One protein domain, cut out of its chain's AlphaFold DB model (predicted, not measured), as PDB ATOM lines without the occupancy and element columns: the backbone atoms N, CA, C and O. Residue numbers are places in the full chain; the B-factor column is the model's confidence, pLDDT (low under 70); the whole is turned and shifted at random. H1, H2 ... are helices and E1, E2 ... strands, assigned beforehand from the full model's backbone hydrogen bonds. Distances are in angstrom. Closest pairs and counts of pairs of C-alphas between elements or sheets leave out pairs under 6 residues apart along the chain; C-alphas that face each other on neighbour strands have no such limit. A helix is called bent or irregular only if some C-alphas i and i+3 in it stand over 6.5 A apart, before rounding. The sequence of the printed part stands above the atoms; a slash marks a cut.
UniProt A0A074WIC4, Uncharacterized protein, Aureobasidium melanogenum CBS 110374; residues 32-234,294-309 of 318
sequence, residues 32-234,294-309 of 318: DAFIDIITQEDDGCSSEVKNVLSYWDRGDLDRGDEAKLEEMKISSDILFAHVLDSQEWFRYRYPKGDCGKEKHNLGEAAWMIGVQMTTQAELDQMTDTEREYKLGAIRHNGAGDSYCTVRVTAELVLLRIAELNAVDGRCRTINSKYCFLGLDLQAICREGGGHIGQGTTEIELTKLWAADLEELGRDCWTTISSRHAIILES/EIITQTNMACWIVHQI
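Overview. This is residues 32 to 234 and 294 to 309 of the 318 residues of an uncharacterized protein of Aureobasidium melanogenum CBS 110374 (UniProt A0A074WIC4). A strongly twisted sheet of six strands has the long helix H8 slantwise over one face and H10 over the other, three layers in all. H4 and H5 pack on H8, H1 packs crosswise on its residues 157 to 161, and the small helices H6 and H7 lie farthest out. The printed part has 219 residues, with ten named helices and six named strands in the order H1 E1 H2 H3 E2 H4 H5 H6 H7 H8 E3 E4 H9 E5 E6 H10. The sheet's order is E2 E1 E3 E4 E5 E6, mixed, and the class is mixed, helices and strands. The whole is compact, with a radius of gyration of the C-alphas of 17.9 A and spans of 54 by 43 by 41 A.

Along the chain. Find C-alpha 32 at (212.435, 180.937, 285.206); there H1 begins and runs to residue 38. Next come E1, residues 50 to 55, H2, 64 to 71, H3, 76 to 79, E2, 82 to 85, H4, 86 to 93, H5, 106 to 112, H6, 120 to 125, and H7, 128 to 132. At C-alpha 142, (190.589, 173.565, 267.582), H8 starts, running 38.9 A to residue 168. Read on through E3, 178 to 184, E4, 202 to 209, 23.8 A long, H9, 211 to 214, E5, 225 to 231, and E6, 294 to 296. H10, residues 298 to 308, is irregular, with C-alphas 299 and 302 7.3 A apart.

Arrangement. Look for parallel neighbours at E2 and E1 (N 84 to O 53, 2.8 A), E1 and E3 (N 181 to O 52, 2.7 A) and E5 and E6 (N 230 to O 294, 2.8 A). The hairpin E3 and E4 (N 206 to O 182, 2.8 A) and the pair E4 and E5 (N 207 to O 225, 2.7 A) are antiparallel. E1, H2 H3, E2 is a strand-helix-strand unit, parallel neighbour strands with helices between, its crossover right-handed. H8's height over the sheet is 8.3 A; H10, on the opposite face at 8.8 A, runs along E5 at 4 degrees on the local plane. H2, H3 and H4 only graze the sheet; H9 is not on it. H8, the hub, touches H4 (C-alphas of Ser 86 and Thr 153 closest, 5.9 A) and H5 (Ala 110 and Val 152, 6.2 A), both at steep tilts, and H1 (Ile 35 and Ile 161, 6.8 A), about perpendicular at 75 degrees. H6 and H7, close but not clearly touching, are apart from H8. Every O i to N i+4 pair is within hydrogen-bond range in H1, H2, H4, H5, H6, H7 and H8, and 5 of 7 in H10; H3 and H9 are too short for one.

Size, cuts and confidence. The C-alphas farthest apart, those of Gly 169 and Glu 233, are 55.3 A apart. Residues 235 to 293 are not printed, and C-alphas 234 and 294 are 13.7 A apart across this cut. The long links are H1 to E1, H4 to H5 and E3 to E4. Of the printed part, 54 residues have a pLDDT under 70, among them 131 to 141, 187 to 201 and 214 to 223.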
ATOM      1  N   ASP A  32     211.265 180.071 284.996       85.50
ATOM      2  CA  ASP A  32     212.435 180.937 285.206       85.50
ATOM      3  C   ASP A  32     213.589 180.593 284.265       85.50
ATOM      4  O   ASP A  32     214.130 181.479 283.609       85.50
ATOM      5  N   ALA A  33     213.924 179.305 284.152       86.19
ATOM      6  CA  ALA A  33     214.977 178.851 283.253       86.19
ATOM      7  C   ALA A  33     214.621 179.136 281.787       86.19
ATOM      8  O   ALA A  33     215.484 179.536 281.011       86.19
ATOM      9  N   PHE A  34     213.349 178.980 281.410       89.19
ATOM     10  CA  PHE A  34     212.892 179.322 280.067       89.19
ATOM     11  C   PHE A  34     212.959 180.831 279.803       89.19
ATOM     12  O   PHE A  34     213.446 181.234 278.747       89.19
ATOM     13  N   ILE A  35     212.549 181.673 280.763       89.75
ATOM     14  CA  ILE A  35     212.690 183.130 280.643       89.75
ATOM     15  C   ILE A  35     214.158 183.510 280.445       89.75
ATOM     16  O   ILE A  35     214.467 184.297 279.551       89.75
ATOM     17  N   ASP A  36     215.073 182.933 281.221       88.56
ATOM     18  CA  ASP A  36     216.499 183.220 281.074       88.56
ATOM     19  C   ASP A  36     217.038 182.808 279.693       88.56
ATOM     20  O   ASP A  36     217.927 183.474 279.175       88.56
ATOM     21  N   ILE A  37     216.500 181.758 279.059       89.19
ATOM     22  CA  ILE A  37     216.890 181.340 277.699       89.19
ATOM     23  C   ILE A  37     216.354 182.297 276.631       89.19
ATOM     24  O   ILE A  37     217.097 182.716 275.742       89.19
ATOM     25  N   ILE A  38     215.066 182.641 276.682       88.00
ATOM     26  CA  ILE A  38     214.442 183.436 275.612       88.00
ATOM     27  C   ILE A  38     214.794 184.924 275.686       88.00
ATOM     28  O   ILE A  38     214.569 185.645 274.717       88.00
ATOM     29  N   THR A  39     215.332 185.380 276.821       89.56
ATOM     30  CA  THR A  39     215.726 186.780 277.056       89.56
ATOM     31  C   THR A  39     217.241 187.002 277.028       89.56
ATOM     32  O   THR A  39     217.701 188.123 277.241       89.56
ATOM     33  N   GLN A  40     218.030 185.955 276.755       85.75
ATOM     34  CA  GLN A  40     219.464 186.096 276.505       85.75
ATOM     35  C   GLN A  40     219.721 186.989 275.287       85.75
ATOM     36  O   GLN A  40     219.103 186.813 274.230       85.75
ATOM     37  N   GLU A  41     220.655 187.932 275.451       70.88
ATOM     38  CA  GLU A  41     221.123 188.795 274.367       70.88
ATOM     39  C   GLU A  41     221.615 187.934 273.203       70.88
ATOM     40  O   GLU A  41     222.335 186.950 273.391       70.88
ATOM     41  N   ASP A  42     221.178 188.288 271.998       66.69
ATOM     42  CA  ASP A  42     221.592 187.582 270.799       66.69
ATOM     43  C   ASP A  42     223.088 187.816 270.577       66.69
ATOM     44  O   ASP A  42     223.539 188.957 270.500       66.69
ATOM     45  N   ASP A  43     223.865 186.744 270.434       63.47
ATOM     46  CA  ASP A  43     225.294 186.836 270.109       63.47
ATOM     47  C   ASP A  43     225.543 187.300 268.658       63.47
ATOM     48  O   ASP A  43     226.688 187.407 268.214       63.47
ATOM     49  N   GLY A  44     224.464 187.581 267.914       58.81
ATOM     50  CA  GLY A  44     224.465 188.033 266.527       58.81
ATOM     51  C   GLY A  44     224.910 186.960 265.532       58.81
ATOM     52  O   GLY A  44     225.115 187.272 264.360       58.81
ATOM     53  N   CYS A  45     225.092 185.711 265.976       53.31
ATOM     54  CA  CYS A  45     225.735 184.669 265.181       53.31
ATOM     55  C   CYS A  45     224.736 183.742 264.464       53.31
ATOM     56  O   CYS A  45     225.118 183.027 263.540       53.31
ATOM     57  N   SER A  46     223.451 183.763 264.842       60.91
ATOM     58  CA  SER A  46     222.440 182.833 264.322       60.91
ATOM     59  C   SER A  46     221.145 183.540 263.916       60.91
ATOM     60  O   SER A  46     220.376 183.961 264.774       60.91
ATOM     61  N   SER A  47     220.825 183.535 262.617       65.88
ATOM     62  CA  SER A  47     219.514 183.960 262.093       65.88
ATOM     63  C   SER A  47     218.425 182.876 262.198       65.88
ATOM     64  O   SER A  47     217.335 183.024 261.645       65.88
ATOM     65  N   GLU A  48     218.708 181.754 262.867       79.00
ATOM     66  CA  GLU A  48     217.786 180.625 262.965       79.00
ATOM     67  C   GLU A  48     216.576 180.944 263.861       79.00
ATOM     68  O   GLU A  48     216.712 181.213 265.059       79.00
ATOM     69  N   VAL A  49     215.376 180.826 263.286       83.69
ATOM     70  CA  VAL A  49     214.103 180.891 264.013       83.69
ATOM     71  C   VAL A  49     214.000 179.749 265.025       83.69
ATOM     72  O   VAL A  49     214.203 178.580 264.691       83.69
ATOM     73  N   LYS A  50     213.617 180.077 266.260       88.31
ATOM     74  CA  LYS A  50     213.414 179.121 267.354       88.31
ATOM     75  C   LYS A  50     211.920 178.917 267.601       88.31
ATOM     76  O   LYS A  50     211.255 179.719 268.253       88.31
ATOM     77  N   ASN A  51     211.388 177.822 267.068       90.06
ATOM     78  CA  ASN A  51     209.982 177.459 267.233       90.06
ATOM     79  C   ASN A  51     209.734 176.865 268.630       90.06
ATOM     80  O   ASN A  51     210.410 175.916 269.015       90.06
ATOM     81  N   VAL A  52     208.754 177.384 269.364       91.25
ATOM     82  CA  VAL A  52     208.345 176.916 270.695       91.25
ATOM     83  C   VAL A  52     206.953 176.321 270.569       91.25
ATOM     84  O   VAL A  52     206.004 177.066 270.344       91.25
ATOM     85  N   LEU A  53     206.810 175.004 270.701       92.12
ATOM     86  CA  LEU A  53     205.488 174.385 270.749       92.12
ATOM     87  C   LEU A  53     204.945 174.449 272.173       92.12
ATOM     88  O   LEU A  53     205.629 174.064 273.114       92.12
ATOM     89  N   SER A  54     203.713 174.914 272.326       91.56
ATOM     90  CA  SER A  54     202.998 174.940 273.592       91.56
ATOM     91  C   SER A  54     201.752 174.073 273.512       91.56
ATOM     92  O   SER A  54     200.918 174.253 272.622       91.56
ATOM     93  N   TYR A  55     201.625 173.167 274.475       88.75
ATOM     94  CA  TYR A  55     200.413 172.404 274.726       88.75
ATOM     95  C   TYR A  55     199.647 172.984 275.909       88.75
ATOM     96  O   TYR A  55     200.227 173.483 276.881       88.75
ATOM     97  N   TRP A  56     198.327 172.837 275.855       87.38
ATOM     98  CA  TRP A  56     197.492 172.893 277.040       87.38
ATOM     99  C   TRP A  56     197.118 171.469 277.442       87.38
ATOM    100  O   TRP A  56     196.225 170.895 276.830       87.38
ATOM    101  N   ASP A  57     197.778 170.925 278.472       83.12
ATOM    102  CA  ASP A  57     197.730 169.495 278.821       83.12
ATOM    103  C   ASP A  57     198.403 168.639 277.738       83.12
ATOM    104  O   ASP A  57     197.742 168.020 276.906       83.12
ATOM    105  N   ARG A  58     199.745 168.602 277.755       76.62
ATOM    106  CA  ARG A  58     200.564 167.816 276.805       76.62
ATOM    107  C   ARG A  58     200.138 166.339 276.763       76.62
ATOM    108  O   ARG A  58     200.222 165.699 275.719       76.62
ATOM    109  N   GLY A  59     199.596 165.850 277.880       63.84
ATOM    110  CA  GLY A  59     199.095 164.493 278.048       63.84
ATOM    111  C   GLY A  59     200.169 163.530 278.553       63.84
ATOM    112  O   GLY A  59     201.319 163.896 278.780       63.84
ATOM    113  N   ASP A  60     199.762 162.276 278.750       57.31
ATOM    114  CA  ASP A  60     200.700 161.153 278.829       57.31
ATOM    115  C   ASP A  60     200.936 160.665 277.391       57.31
ATOM    116  O   ASP A  60     200.010 160.747 276.593       57.31
ATOM    117  N   LEU A  61     202.103 160.099 277.058       55.75
ATOM    118  CA  LEU A  61     202.468 159.663 275.688       55.75
ATOM    119  C   LEU A  61     201.465 158.700 275.008       55.75
ATOM    120  O   LEU A  61     201.543 158.475 273.805       55.75
ATOM    121  N   ASP A  62     200.512 158.157 275.764       56.75
ATOM    122  CA  ASP A  62     199.444 157.275 275.295       56.75
ATOM    123  C   ASP A  62     198.128 158.019 274.952       56.75
ATOM    124  O   ASP A  62     197.125 157.385 274.610       56.75
ATOM    125  N   ARG A  63     198.070 159.356 275.089       63.38
ATOM    126  CA  ARG A  63     196.877 160.186 274.825       63.38
ATOM    127  C   ARG A  63     197.216 161.648 274.494       63.38
ATOM    128  O   ARG A  63     198.202 162.189 274.964       63.38
ATOM    129  N   GLY A  64     196.323 162.326 273.773       73.81
ATOM    130  CA  GLY A  64     196.438 163.768 273.501       73.81
ATOM    131  C   GLY A  64     197.177 164.100 272.202       73.81
ATOM    132  O   GLY A  64     197.355 163.237 271.339       73.81
ATOM    133  N   ASP A  65     197.546 165.368 272.032       79.56
ATOM    134  CA  ASP A  65     198.068 165.884 270.759       79.56
ATOM    135  C   ASP A  65     199.520 165.483 270.497       79.56
ATOM    136  O   ASP A  65     199.898 165.255 269.347       79.56
ATOM    137  N   GLU A  66     200.331 165.329 271.543       81.81
ATOM    138  CA  GLU A  66     201.698 164.831 271.399       81.81
ATOM    139  C   GLU A  66     201.733 163.366 270.958       81.81
ATOM    140  O   GLU A  66     202.427 163.035 269.998       81.81
ATOM    141  N   ALA A  67     200.929 162.502 271.585       78.69
ATOM    142  CA  ALA A  67     200.814 161.100 271.181       78.69
ATOM    143  C   ALA A  67     200.473 160.981 269.684       78.69
ATOM    144  O   ALA A  67     201.064 160.188 268.952       78.69
ATOM    145  N   LYS A  68     199.577 161.845 269.188       80.38
ATOM    146  CA  LYS A  68     199.219 161.902 267.765       80.38
ATOM    147  C   LYS A  68     200.354 162.412 266.874       80.38
ATOM    148  O   LYS A  68     200.462 161.968 265.733       80.38
ATOM    149  N   LEU A  69     201.181 163.346 267.338       83.19
ATOM    150  CA  LEU A  69     202.374 163.777 266.601       83.19
ATOM    151  C   LEU A  69     203.393 162.642 266.481       83.19
ATOM    152  O   LEU A  69     203.886 162.387 265.380       83.19
ATOM    153  N   GLU A  70     203.623 161.900 267.561       81.31
ATOM    154  CA  GLU A  70     204.516 160.738 267.569       81.31
ATOM    155  C   GLU A  70     204.024 159.631 266.634       81.31
ATOM    156  O   GLU A  70     204.776 159.123 265.797       81.31
ATOM    157  N   GLU A  71     202.726 159.320 266.660       79.31
ATOM    158  CA  GLU A  71     202.137 158.397 265.693       79.31
ATOM    159  C   GLU A  71     202.356 158.899 264.239       79.31
ATOM    160  O   GLU A  71     202.524 158.093 263.314       79.31
ATOM    161  N   MET A  72     202.383 160.229 264.017       82.31
ATOM    162  CA  MET A  72     202.558 160.870 262.699       82.31
ATOM    163  C   MET A  72     204.029 160.852 262.290       82.31
ATOM    164  O   MET A  72     204.368 161.262 261.176       82.31
ATOM    165  N   LYS A  73     204.894 160.331 263.169       85.62
ATOM    166  CA  LYS A  73     206.350 160.348 263.071       85.62
ATOM    167  C   LYS A  73     206.900 161.770 263.049       85.62
ATOM    168  O   LYS A  73     207.927 162.031 262.423       85.62
ATOM    169  N   ILE A  74     206.193 162.686 263.706       83.69
ATOM    170  CA  ILE A  74     206.662 164.031 264.001       83.69
ATOM    171  C   ILE A  74     207.174 164.008 265.433       83.69
ATOM    172  O   ILE A  74     206.391 164.045 266.375       83.69
ATOM    173  N   SER A  75     208.495 163.983 265.581       83.38
ATOM    174  CA  SER A  75     209.116 164.180 266.886       83.38
ATOM    175  C   SER A  75     209.151 165.672 267.203       83.38
ATOM    176  O   SER A  75     209.788 166.456 266.484       83.38
ATOM    177  N   SER A  76     208.463 166.066 268.272       79.50
ATOM    178  CA  SER A  76     208.413 167.456 268.732       79.50
ATOM    179  C   SER A  76     209.806 167.994 269.065       79.50
ATOM    180  O   SER A  76     210.139 169.117 268.698       79.50
ATOM    181  N   ASP A  77     210.658 167.166 269.657       71.81
ATOM    182  CA  ASP A  77     212.008 167.532 270.097       71.81
ATOM    183  C   ASP A  77     212.970 167.832 268.944       71.81
ATOM    184  O   ASP A  77     213.951 168.559 269.095       71.81
ATOM    185  N   ILE A  78     212.693 167.270 267.768       75.81
ATOM    186  CA  ILE A  78     213.472 167.542 266.561       75.81
ATOM    187  C   ILE A  78     212.957 168.813 265.890       75.81
ATOM    188  O   ILE A  78     213.735 169.639 265.406       75.81
ATOM    189  N   LEU A  79     211.636 168.968 265.831       79.31
ATOM    190  CA  LEU A  79     210.999 170.018 265.048       79.31
ATOM    191  C   LEU A  79     211.003 171.368 265.778       79.31
ATOM    192  O   LEU A  79     211.273 172.411 265.171       79.31
ATOM    193  N   PHE A  80     210.826 171.359 267.095       86.06
ATOM    194  CA  PHE A  80     210.727 172.548 267.939       86.06
ATOM    195  C   PHE A  80     211.990 172.732 268.785       86.06
ATOM    196  O   PHE A  80     212.668 171.777 269.137       86.06
ATOM    197  N   ALA A  81     212.363 173.985 269.029       86.44
ATOM    198  CA  ALA A  81     213.479 174.327 269.905       86.44
ATOM    199  C   ALA A  81     213.118 174.082 271.377       86.44
ATOM    200  O   ALA A  81     213.986 173.718 272.162       86.44
ATOM    201  N   HIS A  82     211.839 174.269 271.719       87.38
ATOM    202  CA  HIS A  82     211.278 174.014 273.043       87.38
ATOM    203  C   HIS A  82     209.856 173.466 272.923       87.38
ATOM    204  O   HIS A  82     209.122 173.840 272.002       87.38
ATOM    205  N   VAL A  83     209.469 172.617 273.875       87.81
ATOM    206  CA  VAL A  83     208.138 172.005 273.955       87.81
ATOM    207  C   VAL A  83     207.594 172.181 275.369       87.81
ATOM    208  O   VAL A  83     208.092 171.573 276.312       87.81
ATOM    209  N   LEU A  84     206.572 173.016 275.523       87.25
ATOM    210  CA  LEU A  84     206.056 173.461 276.814       87.25
ATOM    211  C   LEU A  84     204.707 172.813 277.132       87.25
ATOM    212  O   LEU A  84     203.841 172.716 276.262       87.25
ATOM    213  N   ASP A  85     204.498 172.454 278.400       87.50
ATOM    214  CA  ASP A  85     203.157 172.240 278.950       87.50
ATOM    215  C   ASP A  85     202.740 173.481 279.748       87.50
ATOM    216  O   ASP A  85     203.119 173.682 280.907       87.50
ATOM    217  N   SER A  86     201.951 174.341 279.109       88.50
ATOM    218  CA  SER A  86     201.529 175.604 279.712       88.50
ATOM    219  C   SER A  86     200.487 175.423 280.808       88.50
ATOM    220  O   SER A  86     200.336 176.311 281.649       88.50
ATOM    221  N   GLN A  87     199.793 174.283 280.858       88.31
ATOM    222  CA  GLN A  87     198.854 173.995 281.938       88.31
ATOM    223  C   GLN A  87     199.601 173.745 283.252       88.31
ATOM    224  O   GLN A  87     199.136 174.161 284.315       88.31
ATOM    225  N   GLU A  88     200.776 173.120 283.190       84.81
ATOM    226  CA  GLU A  88     201.631 172.897 284.358       84.81
ATOM    227  C   GLU A  88     202.179 174.211 284.924       84.81
ATOM    228  O   GLU A  88     202.106 174.455 286.133       84.81
ATOM    229  N   TRP A  89     202.634 175.113 284.053       86.50
ATOM    230  CA  TRP A  89     203.051 176.459 284.456       86.50
ATOM    231  C   TRP A  89     201.890 177.271 285.028       86.50
ATOM    232  O   TRP A  89     202.039 177.944 286.052       86.50
ATOM    233  N   PHE A  90     200.717 177.173 284.401       87.88
ATOM    234  CA  PHE A  90     199.514 177.827 284.892       87.88
ATOM    235  C   PHE A  90     199.131 177.308 286.278       87.88
ATOM    236  O   PHE A  90     198.879 178.111 287.170       87.88
ATOM    237  N   ARG A  91     199.147 175.986 286.491       84.50
ATOM    238  CA  ARG A  91     198.854 175.351 287.785       84.50
ATOM    239  C   ARG A  91     199.838 175.775 288.869       84.50
ATOM    240  O   ARG A  91     199.422 176.030 289.994       84.50
ATOM    241  N   TYR A  92     201.127 175.866 288.538       82.06
ATOM    242  CA  TYR A  92     202.145 176.341 289.474       82.06
ATOM    243  C   TYR A  92     201.837 177.758 289.973       82.06
ATOM    244  O   TYR A  92     201.989 178.052 291.158       82.06
ATOM    245  N   ARG A  93     201.365 178.634 289.081       84.69
ATOM    246  CA  ARG A  93     201.029 180.017 289.427       84.69
ATOM    247  C   ARG A  93     199.652 180.176 290.074       84.69
ATOM    248  O   ARG A  93     199.492 180.980 290.990       84.69
ATOM    249  N   TYR A  94     198.671 179.441 289.576       86.38
ATOM    250  CA  TYR A  94     197.271 179.497 289.973       86.38
ATOM    251  C   TYR A  94     196.842 178.101 290.445       86.38
ATOM    252  O   TYR A  94     196.243 177.340 289.681       86.38
ATOM    253  N   PRO A  95     197.186 177.722 291.688       84.69
ATOM    254  CA  PRO A  95     196.815 176.423 292.223       84.69
ATOM    255  C   PRO A  95     195.296 176.328 292.398       84.69
ATOM    256  O   PRO A  95     194.659 177.234 292.941       84.69
ATOM    257  N   LYS A  96     194.721 175.202 291.966       85.19
ATOM    258  CA  LYS A  96     193.290 174.900 292.086       85.19
ATOM    259  C   LYS A  96     193.040 173.819 293.135       85.19
ATOM    260  O   LYS A  96     193.782 172.833 293.221       85.19
ATOM    261  N   GLY A  97     191.959 173.999 293.891       83.88
ATOM    262  CA  GLY A  97     191.534 173.081 294.945       83.88
ATOM    263  C   GLY A  97     192.419 173.124 296.189       83.88
ATOM    264  O   GLY A  97     193.481 173.748 296.207       83.88
ATOM    265  N   ASP A  98     192.001 172.408 297.231       77.81
ATOM    266  CA  ASP A  98     192.646 172.449 298.554       77.81
ATOM    267  C   ASP A  98     194.096 171.937 298.545       77.81
ATOM    268  O   ASP A  98     194.902 172.292 299.403       77.81
ATOM    269  N   CYS A  99     194.439 171.089 297.571       72.69
ATOM    270  CA  CYS A  99     195.770 170.500 297.440       72.69
ATOM    271  C   CYS A  99     196.614 171.102 296.305       72.69
ATOM    272  O   CYS A  99     197.748 170.660 296.117       72.69
ATOM    273  N   GLY A 100     196.075 172.047 295.522       72.44
ATOM    274  CA  GLY A 100     196.764 172.663 294.378       72.44
ATOM    275  C   GLY A 100     197.069 171.715 293.210       72.44
ATOM    276  O   GLY A 100     197.738 172.106 292.257       72.44
ATOM    277  N   LYS A 101     196.617 170.455 293.275       74.38
ATOM    278  CA  LYS A 101     196.893 169.438 292.246       74.38
ATOM    279  C   LYS A 101     195.865 169.433 291.124       74.38
ATOM    280  O   LYS A 101     196.130 168.824 290.086       74.38
ATOM    281  N   GLU A 102     194.714 170.068 291.329       81.31
ATOM    282  CA  GLU A 102     193.673 170.142 290.312       81.31
ATOM    283  C   GLU A 102     194.149 170.981 289.123       81.31
ATOM    284  O   GLU A 102     194.858 171.977 289.274       81.31
ATOM    285  N   LYS A 103     193.762 170.555 287.921       82.50
ATOM    286  CA  LYS A 103     194.102 171.235 286.673       82.50
ATOM    287  C   LYS A 103     192.991 172.216 286.297       82.50
ATOM    288  O   LYS A 103     191.801 171.895 286.389       82.50
ATOM    289  N   HIS A 104     193.381 173.403 285.845       86.38
ATOM    290  CA  HIS A 104     192.470 174.308 285.154       86.38
ATOM    291  C   HIS A 104     192.218 173.797 283.734       86.38
ATOM    292  O   HIS A 104     193.151 173.383 283.040       86.38
ATOM    293  N   ASN A 105     190.966 173.836 283.279       87.50
ATOM    294  CA  ASN A 105     190.713 173.682 281.844       87.50
ATOM    295  C   ASN A 105     191.103 174.973 281.103       87.50
ATOM    296  O   ASN A 105     191.195 176.038 281.717       87.50
ATOM    297  N   LEU A 106     191.320 174.884 279.789       85.62
ATOM    298  CA  LEU A 106     191.811 176.011 278.989       85.62
ATOM    299  C   LEU A 106     190.884 177.226 279.074       85.62
ATOM    300  O   LEU A 106     191.346 178.360 279.167       85.62
ATOM    301  N   GLY A 107     189.571 176.987 279.108       84.25
ATOM    302  CA  GLY A 107     188.588 178.057 279.198       84.25
ATOM    303  C   GLY A 107     188.612 178.800 280.538       84.25
ATOM    304  O   GLY A 107     188.500 180.023 280.563       84.25
ATOM    305  N   GLU A 108     188.788 178.081 281.650       87.31
ATOM    306  CA  GLU A 108     188.995 178.686 282.974       87.31
ATOM    307  C   GLU A 108     190.261 179.543 282.986       87.31
ATOM    308  O   GLU A 108     190.219 180.694 283.417       87.31
ATOM    309  N   ALA A 109     191.368 178.999 282.477       89.19
ATOM    310  CA  ALA A 109     192.640 179.701 282.448       89.19
ATOM    311  C   ALA A 109     192.573 180.973 281.603       89.19
ATOM    312  O   ALA A 109     192.914 182.045 282.098       89.19
ATOM    313  N   ALA A 110     192.052 180.876 280.375       86.50
ATOM    314  CA  ALA A 110     191.852 182.014 279.486       86.50
ATOM    315  C   ALA A 110     191.032 183.125 280.162       86.50
ATOM    316  O   ALA A 110     191.437 184.286 280.141       86.50
ATOM    317  N   TRP A 111     189.935 182.776 280.844       86.81
ATOM    318  CA  TRP A 111     189.133 183.749 281.589       86.81
ATOM    319  C   TRP A 111     189.923 184.429 282.719       86.81
ATOM    320  O   TRP A 111     189.874 185.651 282.848       86.81
ATOM    321  N   MET A 112     190.688 183.662 283.504       89.00
ATOM    322  CA  MET A 112     191.453 184.179 284.648       89.00
ATOM    323  C   MET A 112     192.528 185.196 284.255       89.00
ATOM    324  O   MET A 112     192.804 186.114 285.025       89.00
ATOM    325  N   ILE A 113     193.126 185.050 283.072       84.00
ATOM    326  CA  ILE A 113     194.158 185.970 282.568       84.00
ATOM    327  C   ILE A 113     193.617 186.990 281.554       84.00
ATOM    328  O   ILE A 113     194.391 187.702 280.920       84.00
ATOM    329  N   GLY A 114     192.292 187.084 281.403       81.00
ATOM    330  CA  GLY A 114     191.648 188.089 280.555       81.00
ATOM    331  C   GLY A 114     191.744 187.825 279.049       81.00
ATOM    332  O   GLY A 114     191.554 188.746 278.256       81.00
ATOM    333  N   VAL A 115     192.007 186.586 278.628       80.19
ATOM    334  CA  VAL A 115     191.917 186.184 277.219       80.19
ATOM    335  C   VAL A 115     190.445 186.023 276.856       80.19
ATOM    336  O   VAL A 115     189.740 185.146 277.359       80.19
ATOM    337  N   GLN A 116     189.962 186.904 275.981       75.75
ATOM    338  CA  GLN A 116     188.572 186.882 275.548       75.75
ATOM    339  C   GLN A 116     188.286 185.619 274.731       75.75
ATOM    340  O   GLN A 116     188.973 185.327 273.754       75.75
ATOM    341  N   MET A 117     187.202 184.937 275.088       73.88
ATOM    342  CA  MET A 117     186.598 183.888 274.277       73.88
ATOM    343  C   MET A 117     185.145 184.237 273.963       73.88
ATOM    344  O   MET A 117     184.536 185.094 274.609       73.88
ATOM    345  N   THR A 118     184.574 183.561 272.978       70.69
ATOM    346  CA  THR A 118     183.160 183.637 272.631       70.69
ATOM    347  C   THR A 118     182.628 182.264 272.251       70.69
ATOM    348  O   THR A 118     183.383 181.338 271.965       70.69
ATOM    349  N   THR A 119     181.315 182.101 272.273       70.44
ATOM    350  CA  THR A 119     180.653 180.863 271.855       70.44
ATOM    351  C   THR A 119     180.047 181.009 270.462       70.44
ATOM    352  O   THR A 119     179.743 182.115 270.012       70.44
ATOM    353  N   GLN A 120     179.797 179.885 269.784       64.50
ATOM    354  CA  GLN A 120     179.074 179.903 268.507       64.50
ATOM    355  C   GLN A 120     177.669 180.514 268.655       64.50
ATOM    356  O   GLN A 120     177.224 181.244 267.776       64.50
ATOM    357  N   ALA A 121     176.993 180.273 269.782       65.06
ATOM    358  CA  ALA A 121     175.665 180.821 270.049       65.06
ATOM    359  C   ALA A 121     175.671 182.352 270.181       65.06
ATOM    360  O   ALA A 121     174.735 183.006 269.726       65.06
ATOM    361  N   GLU A 122     176.712 182.925 270.791       71.19
ATOM    362  CA  GLU A 122     176.901 184.378 270.863       71.19
ATOM    363  C   GLU A 122     177.161 184.963 269.472       71.19
ATOM    364  O   GLU A 122     176.551 185.962 269.107       71.19
ATOM    365  N   LEU A 123     178.010 184.315 268.669       68.31
ATOM    366  CA  LEU A 123     178.293 184.748 267.298       68.31
ATOM    367  C   LEU A 123     177.067 184.674 266.388       68.31
ATOM    368  O   LEU A 123     176.846 185.574 265.578       68.31
ATOM    369  N   ASP A 124     176.252 183.630 266.513       65.69
ATOM    370  CA  ASP A 124     175.043 183.454 265.705       65.69
ATOM    371  C   ASP A 124     174.009 184.564 265.962       65.69
ATOM    372  O   ASP A 124     173.229 184.887 265.067       65.69
ATOM    373  N   GLN A 125     174.053 185.198 267.138       70.81
ATOM    374  CA  GLN A 125     173.201 186.333 267.508       70.81
ATOM    375  C   GLN A 125     173.750 187.693 267.049       70.81
ATOM    376  O   GLN A 125     173.013 188.676 267.073       70.81
ATOM    377  N   MET A 126     175.016 187.762 266.627       72.69
ATOM    378  CA  MET A 126     175.658 188.989 266.147       72.69
ATOM    379  C   MET A 126     175.368 189.244 264.664       72.69
ATOM    380  O   MET A 126     175.260 188.317 263.859       72.69
ATOM    381  N   THR A 127     175.304 190.515 264.283       74.69
ATOM    382  CA  THR A 127     175.331 190.959 262.883       74.69
ATOM    383  C   THR A 127     176.705 190.715 262.251       74.69
ATOM    384  O   THR A 127     177.711 190.603 262.952       74.69
ATOM    385  N   ASP A 128     176.787 190.674 260.916       67.88
ATOM    386  CA  ASP A 128     178.073 190.499 260.220       67.88
ATOM    387  C   ASP A 128     179.079 191.605 260.577       67.88
ATOM    388  O   ASP A 128     180.254 191.320 260.798       67.88
ATOM    389  N   THR A 129     178.605 192.842 260.749       68.44
ATOM    390  CA  THR A 129     179.426 193.965 261.215       68.44
ATOM    391  C   THR A 129     179.961 193.735 262.627       68.44
ATOM    392  O   THR A 129     181.145 193.928 262.865       68.44
ATOM    393  N   GLU A 130     179.133 193.299 263.581       71.00
ATOM    394  CA  GLU A 130     179.591 193.014 264.952       71.00
ATOM    395  C   GLU A 130     180.593 191.855 264.992       71.00
ATOM    396  O   GLU A 130     181.581 191.910 265.727       71.00
ATOM    397  N   ARG A 131     180.378 190.830 264.158       67.38
ATOM    398  CA  ARG A 131     181.309 189.705 264.005       67.38
ATOM    399  C   ARG A 131     182.669 190.159 263.490       67.38
ATOM    400  O   ARG A 131     183.681 189.650 263.957       67.38
ATOM    401  N   GLU A 132     182.712 191.126 262.572       61.50
ATOM    402  CA  GLU A 132     183.976 191.653 262.046       61.50
ATOM    403  C   GLU A 132     184.872 192.280 263.120       61.50
ATOM    404  O   GLU A 132     186.093 192.258 262.955       61.50
ATOM    405  N   TYR A 133     184.288 192.806 264.202       63.50
ATOM    406  CA  TYR A 133     185.010 193.431 265.314       63.50
ATOM    407  C   TYR A 133     185.229 192.494 266.509       63.50
ATOM    408  O   TYR A 133     185.863 192.888 267.489       63.50
ATOM    409  N   LYS A 134     184.728 191.254 266.465       66.25
ATOM    410  CA  LYS A 134     184.953 190.282 267.536       66.25
ATOM    411  C   LYS A 134     186.357 189.687 267.396       66.25
ATOM    412  O   LYS A 134     186.675 189.096 266.372       66.25
ATOM    413  N   LEU A 135     187.186 189.843 268.432       58.88
ATOM    414  CA  LEU A 135     188.600 189.425 268.424       58.88
ATOM    415  C   LEU A 135     188.907 188.192 269.294       58.88
ATOM    416  O   LEU A 135     189.989 187.628 269.180       58.88
ATOM    417  N   GLY A 136     187.997 187.788 270.187       63.47
ATOM    418  CA  GLY A 136     188.236 186.687 271.130       63.47
ATOM    419  C   GLY A 136     187.895 185.310 270.563       63.47
ATOM    420  O   GLY A 136     186.850 185.180 269.947       63.47
ATOM    421  N   ALA A 137     188.718 184.291 270.826       69.19
ATOM    422  CA  ALA A 137     188.612 182.940 270.256       69.19
ATOM    423  C   ALA A 137     187.271 182.220 270.497       69.19
ATOM    424  O   ALA A 137     186.607 182.435 271.507       69.19
ATOM    425  N   ILE A 138     186.889 181.302 269.598       69.00
ATOM    426  CA  ILE A 138     185.686 180.477 269.775       69.00
ATOM    427  C   ILE A 138     186.045 179.338 270.697       69.00
ATOM    428  O   ILE A 138     186.975 178.581 270.447       69.00
ATOM    429  N   ARG A 139     185.250 179.186 271.739       66.12
ATOM    430  CA  ARG A 139     185.368 178.072 272.659       66.12
ATOM    431  C   ARG A 139     184.994 176.756 271.963       66.12
ATOM    432  O   ARG A 139     183.973 176.713 271.275       66.12
ATOM    433  N   HIS A 140     185.744 175.685 272.240       64.38
ATOM    434  CA  HIS A 140     185.463 174.316 271.776       64.38
ATOM    435  C   HIS A 140     185.583 174.123 270.257       64.38
ATOM    436  O   HIS A 140     184.799 173.406 269.631       64.38
ATOM    437  N   ASN A 141     186.576 174.781 269.675       68.19
ATOM    438  CA  ASN A 141     186.993 174.642 268.289       68.19
ATOM    439  C   ASN A 141     188.518 174.596 268.287       68.19
ATOM    440  O   ASN A 141     189.109 175.399 269.010       68.19
ATOM    441  N   GLY A 142     189.143 173.720 267.498       70.25
ATOM    442  CA  GLY A 142     190.589 173.565 267.582       70.25
ATOM    443  C   GLY A 142     191.362 174.830 267.226       70.25
ATOM    444  O   GLY A 142     192.352 175.143 267.877       70.25
ATOM    445  N   ALA A 143     190.845 175.675 266.328       70.88
ATOM    446  CA  ALA A 143     191.435 176.985 266.028       70.88
ATOM    447  C   ALA A 143     191.362 177.945 267.220       70.88
ATOM    448  O   ALA A 143     192.222 178.811 267.394       70.88
ATOM    449  N   GLY A 144     190.294 177.841 268.010       75.50
ATOM    450  CA  GLY A 144     190.126 178.628 269.220       75.50
ATOM    451  C   GLY A 144     190.974 178.103 270.370       75.50
ATOM    452  O   GLY A 144     191.581 178.902 271.079       75.50
ATOM    453  N   ASP A 145     191.073 176.785 270.513       80.81
ATOM    454  CA  ASP A 145     191.855 176.136 271.560       80.81
ATOM    455  C   ASP A 145     193.367 176.299 271.292       80.81
ATOM    456  O   ASP A 145     194.109 176.695 272.197       80.81
ATOM    457  N   SER A 146     193.831 176.172 270.041       85.62
ATOM    458  CA  SER A 146     195.217 176.481 269.654       85.62
ATOM    459  C   SER A 146     195.554 177.962 269.881       85.62
ATOM    460  O   SER A 146     196.620 178.290 270.410       85.62
ATOM    461  N   TYR A 147     194.627 178.873 269.553       84.38
ATOM    462  CA  TYR A 147     194.786 180.310 269.793       84.38
ATOM    463  C   TYR A 147     194.868 180.641 271.281       84.38
ATOM    464  O   TYR A 147     195.784 181.344 271.715       84.38
ATOM    465  N   CYS A 148     193.928 180.127 272.072       85.56
ATOM    466  CA  CYS A 148     193.899 180.317 273.515       85.56
ATOM    467  C   CYS A 148     195.164 179.764 274.164       85.56
ATOM    468  O   CYS A 148     195.727 180.425 275.031       85.56
ATOM    469  N   THR A 149     195.656 178.611 273.710       90.06
ATOM    470  CA  THR A 149     196.901 178.019 274.207       90.06
ATOM    471  C   THR A 149     198.081 178.965 273.997       90.06
ATOM    472  O   THR A 149     198.774 179.300 274.962       90.06
ATOM    473  N   VAL A 150     198.276 179.491 272.782       90.19
ATOM    474  CA  VAL A 150     199.354 180.460 272.495       90.19
ATOM    475  C   VAL A 150     199.201 181.728 273.327       90.19
ATOM    476  O   VAL A 150     200.167 182.186 273.935       90.19
ATOM    477  N   ARG A 151     197.987 182.281 273.400       87.75
ATOM    478  CA  ARG A 151     197.696 183.489 274.183       87.75
ATOM    479  C   ARG A 151     198.003 183.313 275.660       87.75
ATOM    480  O   ARG A 151     198.658 184.170 276.245       87.75
ATOM    481  N   VAL A 152     197.548 182.212 276.254       88.81
ATOM    482  CA  VAL A 152     197.797 181.914 277.667       88.81
ATOM    483  C   VAL A 152     199.289 181.734 277.919       88.81
ATOM    484  O   VAL A 152     199.811 182.299 278.875       88.81
ATOM    485  N   THR A 153     199.987 181.029 277.029       90.44
ATOM    486  CA  THR A 153     201.444 180.849 277.109       90.44
ATOM    487  C   THR A 153     202.173 182.191 277.097       90.44
ATOM    488  O   THR A 153     202.981 182.466 277.982       90.44
ATOM    489  N   ALA A 154     201.862 183.052 276.124       89.44
ATOM    490  CA  ALA A 154     202.497 184.356 275.980       89.44
ATOM    491  C   ALA A 154     202.238 185.255 277.198       89.44
ATOM    492  O   ALA A 154     203.161 185.877 277.715       89.44
ATOM    493  N   GLU A 155     201.006 185.282 277.708       87.88
ATOM    494  CA  GLU A 155     200.661 186.049 278.908       87.88
ATOM    495  C   GLU A 155     201.397 185.532 280.151       87.88
ATOM    496  O   GLU A 155     201.907 186.336 280.929       87.88
ATOM    497  N   LEU A 156     201.529 184.211 280.331       87.94
ATOM    498  CA  LEU A 156     202.323 183.636 281.424       87.94
ATOM    499  C   LEU A 156     203.798 184.049 281.332       87.94
ATOM    500  O   LEU A 156     204.389 184.435 282.343       87.94
ATOM    501  N   VAL A 157     204.374 184.009 280.129       89.06
ATOM    502  CA  VAL A 157     205.756 184.432 279.863       89.06
ATOM    503  C   VAL A 157     205.948 185.916 280.181       89.06
ATOM    504  O   VAL A 157     206.849 186.269 280.943       89.06
ATOM    505  N   LEU A 158     205.078 186.788 279.664       88.06
ATOM    506  CA  LEU A 158     205.148 188.235 279.883       88.06
ATOM    507  C   LEU A 158     204.963 188.604 281.359       88.06
ATOM    508  O   LEU A 158     205.708 189.430 281.892       88.06
ATOM    509  N   LEU A 159     204.005 187.969 282.041       86.62
ATOM    510  CA  LEU A 159     203.810 188.139 283.480       86.62
ATOM    511  C   LEU A 159     205.066 187.734 284.248       86.62
ATOM    512  O   LEU A 159     205.492 188.465 285.143       86.62
ATOM    513  N   ARG A 160     205.686 186.604 283.890       87.94
ATOM    514  CA  ARG A 160     206.877 186.133 284.594       87.94
ATOM    515  C   ARG A 160     208.088 187.034 284.365       87.94
ATOM    516  O   ARG A 160     208.816 187.315 285.313       87.94
ATOM    517  N   ILE A 161     208.268 187.544 283.148       88.44
ATOM    518  CA  ILE A 161     209.292 188.551 282.834       88.44
ATOM    519  C   ILE A 161     209.108 189.797 283.701       88.44
ATOM    520  O   ILE A 161     210.069 190.258 284.318       88.44
ATOM    521  N   ALA A 162     207.881 190.320 283.793       87.25
ATOM    522  CA  ALA A 162     207.587 191.500 284.601       87.25
ATOM    523  C   ALA A 162     207.916 191.281 286.089       87.25
ATOM    524  O   ALA A 162     208.486 192.163 286.730       87.25
ATOM    525  N   GLU A 163     207.610 190.100 286.630       88.12
ATOM    526  CA  GLU A 163     207.951 189.734 288.008       88.12
ATOM    527  C   GLU A 163     209.461 189.655 288.239       88.12
ATOM    528  O   GLU A 163     209.958 190.219 289.210       88.12
ATOM    529  N   LEU A 164     210.197 188.980 287.352       87.81
ATOM    530  CA  LEU A 164     211.650 188.854 287.474       87.81
ATOM    531  C   LEU A 164     212.332 190.223 287.380       87.81
ATOM    532  O   LEU A 164     213.171 190.540 288.220       87.81
ATOM    533  N   ASN A 165     211.903 191.062 286.434       89.75
ATOM    534  CA  ASN A 165     212.378 192.439 286.292       89.75
ATOM    535  C   ASN A 165     212.081 193.285 287.544       89.75
ATOM    536  O   ASN A 165     212.910 194.095 287.952       89.75
ATOM    537  N   ALA A 166     210.927 193.090 288.193       90.25
ATOM    538  CA  ALA A 166     210.596 193.780 289.442       90.25
ATOM    539  C   ALA A 166     211.466 193.325 290.630       90.25
ATOM    540  O   ALA A 166     211.712 194.114 291.542       90.25
ATOM    541  N   VAL A 167     211.925 192.069 290.627       90.69
ATOM    542  CA  VAL A 167     212.771 191.500 291.688       90.69
ATOM    543  C   VAL A 167     214.229 191.935 291.551       90.69
ATOM    544  O   VAL A 167     214.849 192.277 292.557       90.69
ATOM    545  N   ASP A 168     214.789 191.913 290.340       92.38
ATOM    546  CA  ASP A 168     216.225 192.145 290.122       92.38
ATOM    547  C   ASP A 168     216.577 193.457 289.404       92.38
ATOM    548  O   ASP A 168     217.757 193.768 289.235       92.38
ATOM    549  N   GLY A 169     215.575 194.249 289.015       88.38
ATOM    550  CA  GLY A 169     215.748 195.554 288.381       88.38
ATOM    551  C   GLY A 169     216.231 195.501 286.929       88.38
ATOM    552  O   GLY A 169     216.580 196.546 286.376       88.38
ATOM    553  N   ARG A 170     216.285 194.319 286.302       88.12
ATOM    554  CA  ARG A 170     216.647 194.185 284.883       88.12
ATOM    555  C   ARG A 170     215.483 194.580 283.976       88.12
ATOM    556  O   ARG A 170     214.329 194.618 284.388       88.12
ATOM    557  N   CYS A 171     215.795 194.832 282.708       87.56
ATOM    558  CA  CYS A 171     214.810 194.998 281.645       87.56
ATOM    559  C   CYS A 171     215.012 193.876 280.625       87.56
ATOM    560  O   CYS A 171     215.763 194.022 279.666       87.56
ATOM    561  N   ARG A 172     214.411 192.716 280.893       88.62
ATOM    562  CA  ARG A 172     214.414 191.590 279.953       88.62
ATOM    563  C   ARG A 172     213.431 191.840 278.812       88.62
ATOM    564  O   ARG A 172     212.288 192.215 279.079       88.62
ATOM    565  N   THR A 173     213.847 191.540 277.587       86.94
ATOM    566  CA  THR A 173     212.989 191.498 276.396       86.94
ATOM    567  C   THR A 173     213.104 190.129 275.725       86.94
ATOM    568  O   THR A 173     214.114 189.443 275.883       86.94
ATOM    569  N   ILE A 174     212.040 189.673 275.060       87.75
ATOM    570  CA  ILE A 174     212.020 188.347 274.432       87.75
ATOM    571  C   ILE A 174     212.720 188.463 273.086       87.75
ATOM    572  O   ILE A 174     212.308 189.253 272.247       87.75
ATOM    573  N   ASN A 175     213.728 187.635 272.837       87.75
ATOM    574  CA  ASN A 175     214.436 187.655 271.568       87.75
ATOM    575  C   ASN A 175     213.467 187.407 270.388       87.75
ATOM    576  O   ASN A 175     212.723 186.422 270.356       87.75
ATOM    577  N   SER A 176     213.502 188.293 269.393       87.44
ATOM    578  CA  SER A 176     212.590 188.297 268.244       87.44
ATOM    579  C   SER A 176     212.662 187.036 267.370       87.44
ATOM    580  O   SER A 176     211.729 186.770 266.611       87.44
ATOM    581  N   LYS A 177     213.717 186.214 267.506       86.81
ATOM    582  CA  LYS A 177     213.874 184.935 266.790       86.81
ATOM    583  C   LYS A 177     212.926 183.827 267.253       86.81
ATOM    584  O   LYS A 177     212.841 182.795 266.585       86.81
ATOM    585  N   TYR A 178     212.243 183.993 268.387       89.06
ATOM    586  CA  TYR A 178     211.303 182.992 268.883       89.06
ATOM    587  C   TYR A 178     209.933 183.104 268.203       89.06
ATOM    588  O   TYR A 178     209.392 184.193 268.008       89.06
ATOM    589  N   CYS A 179     209.343 181.953 267.881       90.50
ATOM    590  CA  CYS A 179     207.965 181.844 267.411       90.50
ATOM    591  C   CYS A 179     207.204 180.858 268.297       90.50
ATOM    592  O   CYS A 179     207.545 179.676 268.342       90.50
ATOM    593  N   PHE A 180     206.184 181.339 269.004       92.00
ATOM    594  CA  PHE A 180     205.305 180.518 269.828       92.00
ATOM    595  C   PHE A 180     204.231 179.874 268.962       92.00
ATOM    596  O   PHE A 180     203.563 180.549 268.177       92.00
ATOM    597  N   LEU A 181     204.059 178.571 269.129       92.62
ATOM    598  CA  LEU A 181     203.155 177.736 268.363       92.62
ATOM    599  C   LEU A 181     202.188 177.028 269.306       92.62
ATOM    600  O   LEU A 181     202.595 176.523 270.347       92.62
ATOM    601  N   GLY A 182     200.919 176.972 268.930       91.31
ATOM    602  CA  GLY A 182     199.913 176.130 269.571       91.31
ATOM    603  C   GLY A 182     199.336 175.193 268.533       91.31
ATOM    604  O   GLY A 182     199.128 175.608 267.392       91.31
ATOM    605  N   LEU A 183     199.096 173.949 268.925       89.31
ATOM    606  CA  LEU A 183     198.517 172.914 268.080       89.31
ATOM    607  C   LEU A 183     197.314 172.321 268.808       89.31
ATOM    608  O   LEU A 183     197.433 172.019 269.991       89.31
ATOM    609  N   ASP A 184     196.208 172.135 268.098       85.50
ATOM    610  CA  ASP A 184     195.106 171.280 268.543       85.50
ATOM    611  C   ASP A 184     194.821 170.247 267.448       85.50
ATOM    612  O   ASP A 184     194.740 170.586 266.262       85.50
ATOM    613  N   LEU A 185     194.736 168.968 267.822       80.75
ATOM    614  CA  LEU A 185     194.332 167.892 266.919       80.75
ATOM    615  C   LEU A 185     192.974 167.381 267.384       80.75
ATOM    616  O   LEU A 185     192.890 166.425 268.160       80.75
ATOM    617  N   GLN A 186     191.885 167.953 266.884       72.50
ATOM    618  CA  GLN A 186     190.560 167.569 267.358       72.50
ATOM    619  C   GLN A 186     190.167 166.167 266.862       72.50
ATOM    620  O   GLN A 186     190.196 165.865 265.665       72.50
ATOM    621  N   ALA A 187     189.792 165.284 267.798       64.12
ATOM    622  CA  ALA A 187     189.359 163.917 267.503       64.12
ATOM    623  C   ALA A 187     187.940 163.593 267.991       64.12
ATOM    624  O   ALA A 187     187.426 164.157 268.953       64.12
ATOM    625  N   ILE A 188     187.321 162.617 267.333       55.06
ATOM    626  CA  ILE A 188     186.040 162.012 267.667       55.06
ATOM    627  C   ILE A 188     186.237 161.135 268.895       55.06
ATOM    628  O   ILE A 188     186.959 160.139 268.848       55.06
ATOM    629  N   CYS A 189     185.523 161.446 269.972       48.41
ATOM    630  CA  CYS A 189     185.387 160.579 271.138       48.41
ATOM    631  C   CYS A 189     184.538 159.339 270.792       48.41
ATOM    632  O   CYS A 189     183.395 159.204 271.237       48.41
ATOM    633  N   ARG A 190     185.058 158.412 269.984       42.12
ATOM    634  CA  ARG A 190     184.581 157.028 270.062       42.12
ATOM    635  C   ARG A 190     185.225 156.412 271.303       42.12
ATOM    636  O   ARG A 190     186.369 156.707 271.625       42.12
ATOM    637  N   GLU A 191     184.461 155.632 272.056       41.25
ATOM    638  CA  GLU A 191     184.979 154.891 273.207       41.25
ATOM    639  C   GLU A 191     186.054 153.911 272.702       41.25
ATOM    640  O   GLU A 191     185.740 152.860 272.154       41.25
ATOM    641  N   GLY A 192     187.319 154.319 272.792       40.44
ATOM    642  CA  GLY A 192     188.474 153.598 272.264       40.44
ATOM    643  C   GLY A 192     189.614 154.576 271.998       40.44
ATOM    644  O   GLY A 192     189.503 155.406 271.103       40.44
ATOM    645  N   GLY A 193     190.661 154.511 272.826       43.16
ATOM    646  CA  GLY A 193     191.846 155.370 272.756       43.16
ATOM    647  C   GLY A 193     192.418 155.473 271.341       43.16
ATOM    648  O   GLY A 193     192.410 154.501 270.588       43.16
ATOM    649  N   GLY A 194     192.827 156.693 270.992       45.06
ATOM    650  CA  GLY A 194     193.106 157.119 269.629       45.06
ATOM    651  C   GLY A 194     194.348 156.475 269.025       45.06
ATOM    652  O   GLY A 194     195.397 156.432 269.656       45.06
ATOM    653  N   HIS A 195     194.190 156.042 267.778       49.75
ATOM    654  CA  HIS A 195     195.268 155.840 266.820       49.75
ATOM    655  C   HIS A 195     195.116 156.858 265.686       49.75
ATOM    656  O   HIS A 195     193.994 157.254 265.354       49.75
ATOM    657  N   ILE A 196     196.209 157.231 265.023       44.66
ATOM    658  CA  ILE A 196     196.175 158.099 263.843       44.66
ATOM    659  C   ILE A 196     195.161 157.648 262.815       44.66
ATOM    660  O   ILE A 196     195.085 156.479 262.435       44.66
ATOM    661  N   GLY A 197     194.408 158.629 262.320       48.97
ATOM    662  CA  GLY A 197     193.384 158.425 261.304       48.97
ATOM    663  C   GLY A 197     192.118 157.746 261.833       48.97
ATOM    664  O   GLY A 197     191.103 157.736 261.140       48.97
ATOM    665  N   GLN A 198     192.115 157.240 263.070       54.38
ATOM    666  CA  GLN A 198     190.900 156.837 263.765       54.38
ATOM    667  C   GLN A 198     190.475 157.956 264.708       54.38
ATOM    668  O   GLN A 198     190.883 158.028 265.861       54.38
ATOM    669  N   GLY A 199     189.633 158.848 264.196       60.00
ATOM    670  CA  GLY A 199     188.958 159.845 265.016       60.00
ATOM    671  C   GLY A 199     189.393 161.282 264.767       60.00
ATOM    672  O   GLY A 199     188.563 162.149 264.965       60.00
ATOM    673  N   THR A 200     190.611 161.587 264.308       68.50
ATOM    674  CA  THR A 200     190.981 162.994 264.038       68.50
ATOM    675  C   THR A 200     190.176 163.560 262.867       68.50
ATOM    676  O   THR A 200     190.145 162.965 261.784       68.50
ATOM    677  N   THR A 201     189.509 164.691 263.096       68.88
ATOM    678  CA  THR A 201     188.597 165.337 262.138       68.88
ATOM    679  C   THR A 201     189.120 166.658 261.611       68.88
ATOM    680  O   THR A 201     188.822 167.003 260.471       68.88
ATOM    681  N   GLU A 202     189.931 167.360 262.391       76.62
ATOM    682  CA  GLU A 202     190.556 168.625 262.010       76.62
ATOM    683  C   GLU A 202     191.912 168.784 262.716       76.62
ATOM    684  O   GLU A 202     192.245 168.035 263.643       76.62
ATOM    685  N   ILE A 203     192.727 169.693 262.184       81.25
ATOM    686  CA  ILE A 203     194.017 170.105 262.736       81.25
ATOM    687  C   ILE A 203     194.095 171.618 262.694       81.25
ATOM    688  O   ILE A 203     193.840 172.229 261.648       81.25
ATOM    689  N   GLU A 204     194.576 172.206 263.782       84.06
ATOM    690  CA  GLU A 204     194.752 173.638 263.899       84.06
ATOM    691  C   GLU A 204     196.099 174.002 264.477       84.06
ATOM    692  O   GLU A 204     196.571 173.411 265.442       84.06
ATOM    693  N   LEU A 205     196.714 175.014 263.871       88.06
ATOM    694  CA  LEU A 205     198.000 175.531 264.290       88.06
ATOM    695  C   LEU A 205     197.941 177.050 264.377       88.06
ATOM    696  O   LEU A 205     197.591 177.723 263.407       88.06
ATOM    697  N   THR A 206     198.326 177.592 265.525       87.88
ATOM    698  CA  THR A 206     198.445 179.030 265.777       87.88
ATOM    699  C   THR A 206     199.901 179.415 265.987       87.88
ATOM    700  O   THR A 206     200.661 178.640 266.552       87.88
ATOM    701  N   LYS A 207     200.286 180.608 265.531       89.44
ATOM    702  CA  LYS A 207     201.642 181.155 265.553       89.44
ATOM    703  C   LYS A 207     201.634 182.588 266.051       89.44
ATOM    704  O   LYS A 207     200.803 183.390 265.621       89.44
ATOM    705  N   LEU A 208     202.614 182.907 266.879       88.38
ATOM    706  CA  LEU A 208     202.866 184.235 267.416       88.38
ATOM    707  C   LEU A 208     204.373 184.478 267.431       88.38
ATOM    708  O   LEU A 208     205.109 183.754 268.100       88.38
ATOM    709  N   TRP A 209     204.842 185.481 266.696       88.31
ATOM    710  CA  TRP A 209     206.250 185.859 266.736       88.31
ATOM    711  C   TRP A 209     206.551 186.690 267.975       88.31
ATOM    712  O   TRP A 209     205.754 187.533 268.378       88.31
ATOM    713  N   ALA A 210     207.726 186.477 268.566       86.94
ATOM    714  CA  ALA A 210     208.186 187.281 269.691       86.94
ATOM    715  C   ALA A 210     208.360 188.760 269.313       86.94
ATOM    716  O   ALA A 210     208.045 189.624 270.121       86.94
ATOM    717  N   ALA A 211     208.767 189.059 268.074       81.62
ATOM    718  CA  ALA A 211     208.821 190.432 267.564       81.62
ATOM    719  C   ALA A 211     207.469 191.162 267.692       81.62
ATOM    720  O   ALA A 211     207.419 192.332 268.057       81.62
ATOM    721  N   ASP A 212     206.368 190.440 267.471       77.31
ATOM    722  CA  ASP A 212     205.016 190.998 267.551       77.31
ATOM    723  C   ASP A 212     204.554 191.220 269.006       77.31
ATOM    724  O   ASP A 212     203.557 191.904 269.239       77.31
ATOM    725  N   LEU A 213     205.262 190.643 269.989       74.12
ATOM    726  CA  LEU A 213     205.033 190.867 271.421       74.12
ATOM    727  C   LEU A 213     205.736 192.127 271.939       74.12
ATOM    728  O   LEU A 213     205.270 192.717 272.911       74.12
ATOM    729  N   GLU A 214     206.860 192.521 271.329       57.91
ATOM    730  CA  GLU A 214     207.658 193.674 271.769       57.91
ATOM    731  C   GLU A 214     207.032 195.017 271.365       57.91
ATOM    732  O   GLU A 214     207.265 196.028 272.029       57.91
ATOM    733  N   GLU A 215     206.233 195.050 270.293       48.28
ATOM    734  CA  GLU A 215     205.881 196.315 269.642       48.28
ATOM    735  C   GLU A 215     204.665 197.035 270.252       48.28
ATOM    736  O   GLU A 215     204.531 198.250 270.100       48.28
ATOM    737  N   LEU A 216     203.757 196.353 270.957       43.38
ATOM    738  CA  LEU A 216     202.470 196.947 271.329       43.38
ATOM    739  C   LEU A 216     201.893 196.294 272.601       43.38
ATOM    740  O   LEU A 216     202.051 195.102 272.831       43.38
ATOM    741  N   GLY A 217     201.221 197.080 273.451       53.28
ATOM    742  CA  GLY A 217     200.551 196.586 274.663       53.28
ATOM    743  C   GLY A 217     199.469 195.526 274.386       53.28
ATOM    744  O   GLY A 217     199.239 195.145 273.245       53.28
ATOM    745  N   ARG A 218     198.743 195.089 275.430       52.47
ATOM    746  CA  ARG A 218     197.722 194.006 275.418       52.47
ATOM    747  C   ARG A 218     196.611 194.096 274.338       52.47
ATOM    748  O   ARG A 218     195.768 193.204 274.296       52.47
ATOM    749  N   ASP A 219     196.602 195.109 273.477       50.00
ATOM    750  CA  ASP A 219     195.593 195.379 272.449       50.00
ATOM    751  C   ASP A 219     196.010 194.942 271.020       50.00
ATOM    752  O   ASP A 219     195.215 195.067 270.091       50.00
ATOM    753  N   CYS A 220     197.219 194.401 270.806       50.91
ATOM    754  CA  CYS A 220     197.770 194.105 269.467       50.91
ATOM    755  C   CYS A 220     197.703 192.646 268.993       50.91
ATOM    756  O   CYS A 220     198.334 192.287 268.001       50.91
ATOM    757  N   TRP A 221     196.914 191.792 269.640       61.16
ATOM    758  CA  TRP A 221     196.828 190.357 269.317       61.16
ATOM    759  C   TRP A 221     196.233 190.019 267.937       61.16
ATOM    760  O   TRP A 221     195.912 188.865 267.658       61.16
ATOM    761  N   THR A 222     196.078 191.026 267.078       54.62
ATOM    762  CA  THR A 222     195.735 190.933 265.660       54.62
ATOM    763  C   THR A 222     196.857 190.329 264.807       54.62
ATOM    764  O   THR A 222     196.591 189.953 263.667       54.62
ATOM    765  N   THR A 223     198.080 190.210 265.337       63.88
ATOM    766  CA  THR A 223     199.260 189.626 264.663       63.88
ATOM    767  C   THR A 223     199.347 188.102 264.761       63.88
ATOM    768  O   THR A 223     200.078 187.471 263.997       63.88
ATOM    769  N   ILE A 224     198.572 187.482 265.659       74.69
ATOM    770  CA  ILE A 224     198.527 186.023 265.788       74.69
ATOM    771  C   ILE A 224     197.984 185.422 264.502       74.69
ATOM    772  O   ILE A 224     196.846 185.699 264.134       74.69
ATOM    773  N   SER A 225     198.763 184.539 263.877       78.00
ATOM    774  CA  SER A 225     198.357 183.820 262.671       78.00
ATOM    775  C   SER A 225     197.943 182.391 262.984       78.00
ATOM    776  O   SER A 225     198.643 181.684 263.692       78.00
ATOM    777  N   SER A 226     196.833 181.934 262.421       77.44
ATOM    778  CA  SER A 226     196.391 180.538 262.531       77.44
ATOM    779  C   SER A 226     196.338 179.869 261.157       77.44
ATOM    780  O   SER A 226     196.414 180.532 260.114       77.44
ATOM    781  N   ARG A 227     196.214 178.545 261.152       80.25
ATOM    782  CA  ARG A 227     195.974 177.668 260.003       80.25
ATOM    783  C   ARG A 227     195.073 176.528 260.467       80.25
ATOM    784  O   ARG A 227     195.240 176.060 261.587       80.25
ATOM    785  N   HIS A 228     194.123 176.124 259.631       79.31
ATOM    786  CA  HIS A 228     193.147 175.083 259.952       79.31
ATOM    787  C   HIS A 228     192.945 174.171 258.744       79.31
ATOM    788  O   HIS A 228     192.802 174.652 257.615       79.31
ATOM    789  N   ALA A 229     192.922 172.867 258.996       78.62
ATOM    790  CA  ALA A 229     192.640 171.863 257.991       78.62
ATOM    791  C   ALA A 229     191.611 170.847 258.484       78.62
ATOM    792  O   ALA A 229     191.692 170.364 259.608       78.62
ATOM    793  N   ILE A 230     190.689 170.475 257.599       77.19
ATOM    794  CA  ILE A 230     189.691 169.431 257.820       77.19
ATOM    795  C   ILE A 230     190.181 168.140 257.172       77.19
ATOM    796  O   ILE A 230     190.640 168.133 256.023       77.19
ATOM    797  N   ILE A 231     190.038 167.039 257.901       77.62
ATOM    798  CA  ILE A 231     190.411 165.706 257.449       77.62
ATOM    799  C   ILE A 231     189.278 165.103 256.632       77.62
ATOM    800  O   ILE A 231     188.199 164.790 257.137       77.62
ATOM    801  N   LEU A 232     189.551 164.913 255.348       73.50
ATOM    802  CA  LEU A 232     188.566 164.531 254.352       73.50
ATOM    803  C   LEU A 232     187.847 163.218 254.664       73.50
ATOM    804  O   LEU A 232     186.632 163.110 254.515       73.50
ATOM    805  N   GLU A 233     188.601 162.218 255.102       72.56
ATOM    806  CA  GLU A 233     188.102 160.881 255.411       72.56
ATOM    807  C   GLU A 233     187.188 160.860 256.643       72.56
ATOM    808  O   GLU A 233     186.386 159.940 256.785       72.56
ATOM    809  N   SER A 234     187.287 161.881 257.495       66.12
ATOM    810  CA  SER A 234     186.545 162.012 258.751       66.12
ATOM    811  C   SER A 234     185.488 163.123 258.698       66.12
ATOM    812  O   SER A 234     184.869 163.423 259.716       66.12
ATOM    813  N   GLU A 294     191.684 174.449 254.833       78.25
ATOM    814  CA  GLU A 294     192.196 173.496 253.857       78.25
ATOM    815  C   GLU A 294     191.484 172.149 254.015       78.25
ATOM    816  O   GLU A 294     191.206 171.702 255.124       78.25
ATOM    817  N   ILE A 295     191.192 171.473 252.905       76.50
ATOM    818  CA  ILE A 295     190.743 170.080 252.940       76.50
ATOM    819  C   ILE A 295     191.954 169.213 252.627       76.50
ATOM    820  O   ILE A 295     192.501 169.289 251.523       76.50
ATOM    821  N   ILE A 296     192.358 168.376 253.579       80.25
ATOM    822  CA  ILE A 296     193.506 167.481 253.431       80.25
ATOM    823  C   ILE A 296     193.091 166.028 253.646       80.25
ATOM    824  O   ILE A 296     192.097 165.738 254.306       80.25
ATOM    825  N   THR A 297     193.867 165.098 253.097       80.31
ATOM    826  CA  THR A 297     193.730 163.676 253.426       80.31
ATOM    827  C   THR A 297     194.476 163.355 254.716       80.31
ATOM    828  O   THR A 297     195.472 164.006 255.046       80.31
ATOM    829  N   GLN A 298     194.075 162.284 255.398       78.50
ATOM    830  CA  GLN A 298     194.780 161.758 256.574       78.50
ATOM    831  C   GLN A 298     196.277 161.533 256.312       78.50
ATOM    832  O   GLN A 298     197.127 161.815 257.150       78.50
ATOM    833  N   THR A 299     196.634 161.071 255.111       82.75
ATOM    834  CA  THR A 299     198.038 160.826 254.741       82.75
ATOM    835  C   THR A 299     198.877 162.096 254.634       82.75
ATOM    836  O   THR A 299     200.102 162.012 254.661       82.75
ATOM    837  N   ASN A 300     198.238 163.258 254.484       86.12
ATOM    838  CA  ASN A 300     198.904 164.542 254.291       86.12
ATOM    839  C   ASN A 300     199.002 165.361 255.583       86.12
ATOM    840  O   ASN A 300     199.650 166.404 255.565       86.12
ATOM    841  N   MET A 301     198.427 164.888 256.694       86.06
ATOM    842  CA  MET A 301     198.415 165.589 257.986       86.06
ATOM    843  C   MET A 301     199.817 166.002 258.439       86.06
ATOM    844  O   MET A 301     200.061 167.173 258.721       86.06
ATOM    845  N   ALA A 302     200.759 165.057 258.431       87.69
ATOM    846  CA  ALA A 302     202.121 165.323 258.878       87.69
ATOM    847  C   ALA A 302     202.822 166.379 258.002       87.69
ATOM    848  O   ALA A 302     203.456 167.302 258.504       87.69
ATOM    849  N   CYS A 303     202.655 166.270 256.681       89.25
ATOM    850  CA  CYS A 303     203.194 167.229 255.718       89.25
ATOM    851  C   CYS A 303     202.586 168.623 255.921       89.25
ATOM    852  O   CYS A 303     203.303 169.621 255.924       89.25
ATOM    853  N   TRP A 304     201.273 168.681 256.155       89.94
ATOM    854  CA  TRP A 304     200.570 169.930 256.409       89.94
ATOM    855  C   TRP A 304     201.118 170.632 257.655       89.94
ATOM    856  O   TRP A 304     201.498 171.793 257.543       89.94
ATOM    857  N   ILE A 305     201.263 169.932 258.791       89.31
ATOM    858  CA  ILE A 305     201.829 170.504 260.030       89.31
ATOM    859  C   ILE A 305     203.228 171.074 259.780       89.31
ATOM    860  O   ILE A 305     203.485 172.236 260.094       89.31
ATOM    861  N   VAL A 306     204.116 170.284 259.167       88.69
ATOM    862  CA  VAL A 306     205.502 170.695 258.887       88.69
ATOM    863  C   VAL A 306     205.550 171.945 258.005       88.69
ATOM    864  O   VAL A 306     206.350 172.838 258.263       88.69
ATOM    865  N   HIS A 307     204.670 172.055 257.008       89.19
ATOM    866  CA  HIS A 307     204.603 173.231 256.138       89.19
ATOM    867  C   HIS A 307     204.087 174.497 256.830       89.19
ATOM    868  O   HIS A 307     204.367 175.598 256.353       89.19
ATOM    869  N   GLN A 308     203.339 174.380 257.932       88.06
ATOM    870  CA  GLN A 308     202.866 175.563 258.653       88.06
ATOM    871  C   GLN A 308     203.917 176.147 259.600       88.06
ATOM    872  O   GLN A 308     203.809 177.327 259.963       88.06
ATOM    873  N   ILE A 309     204.908 175.351 259.999       87.88
ATOM    874  CA  ILE A 309     205.935 175.730 260.967       87.88
ATOM    875  C   ILE A 309     206.996 176.590 260.270       87.88
ATOM    876  O   ILE A 309     207.478 176.206 259.202       87.88
TER     877      ILE A 309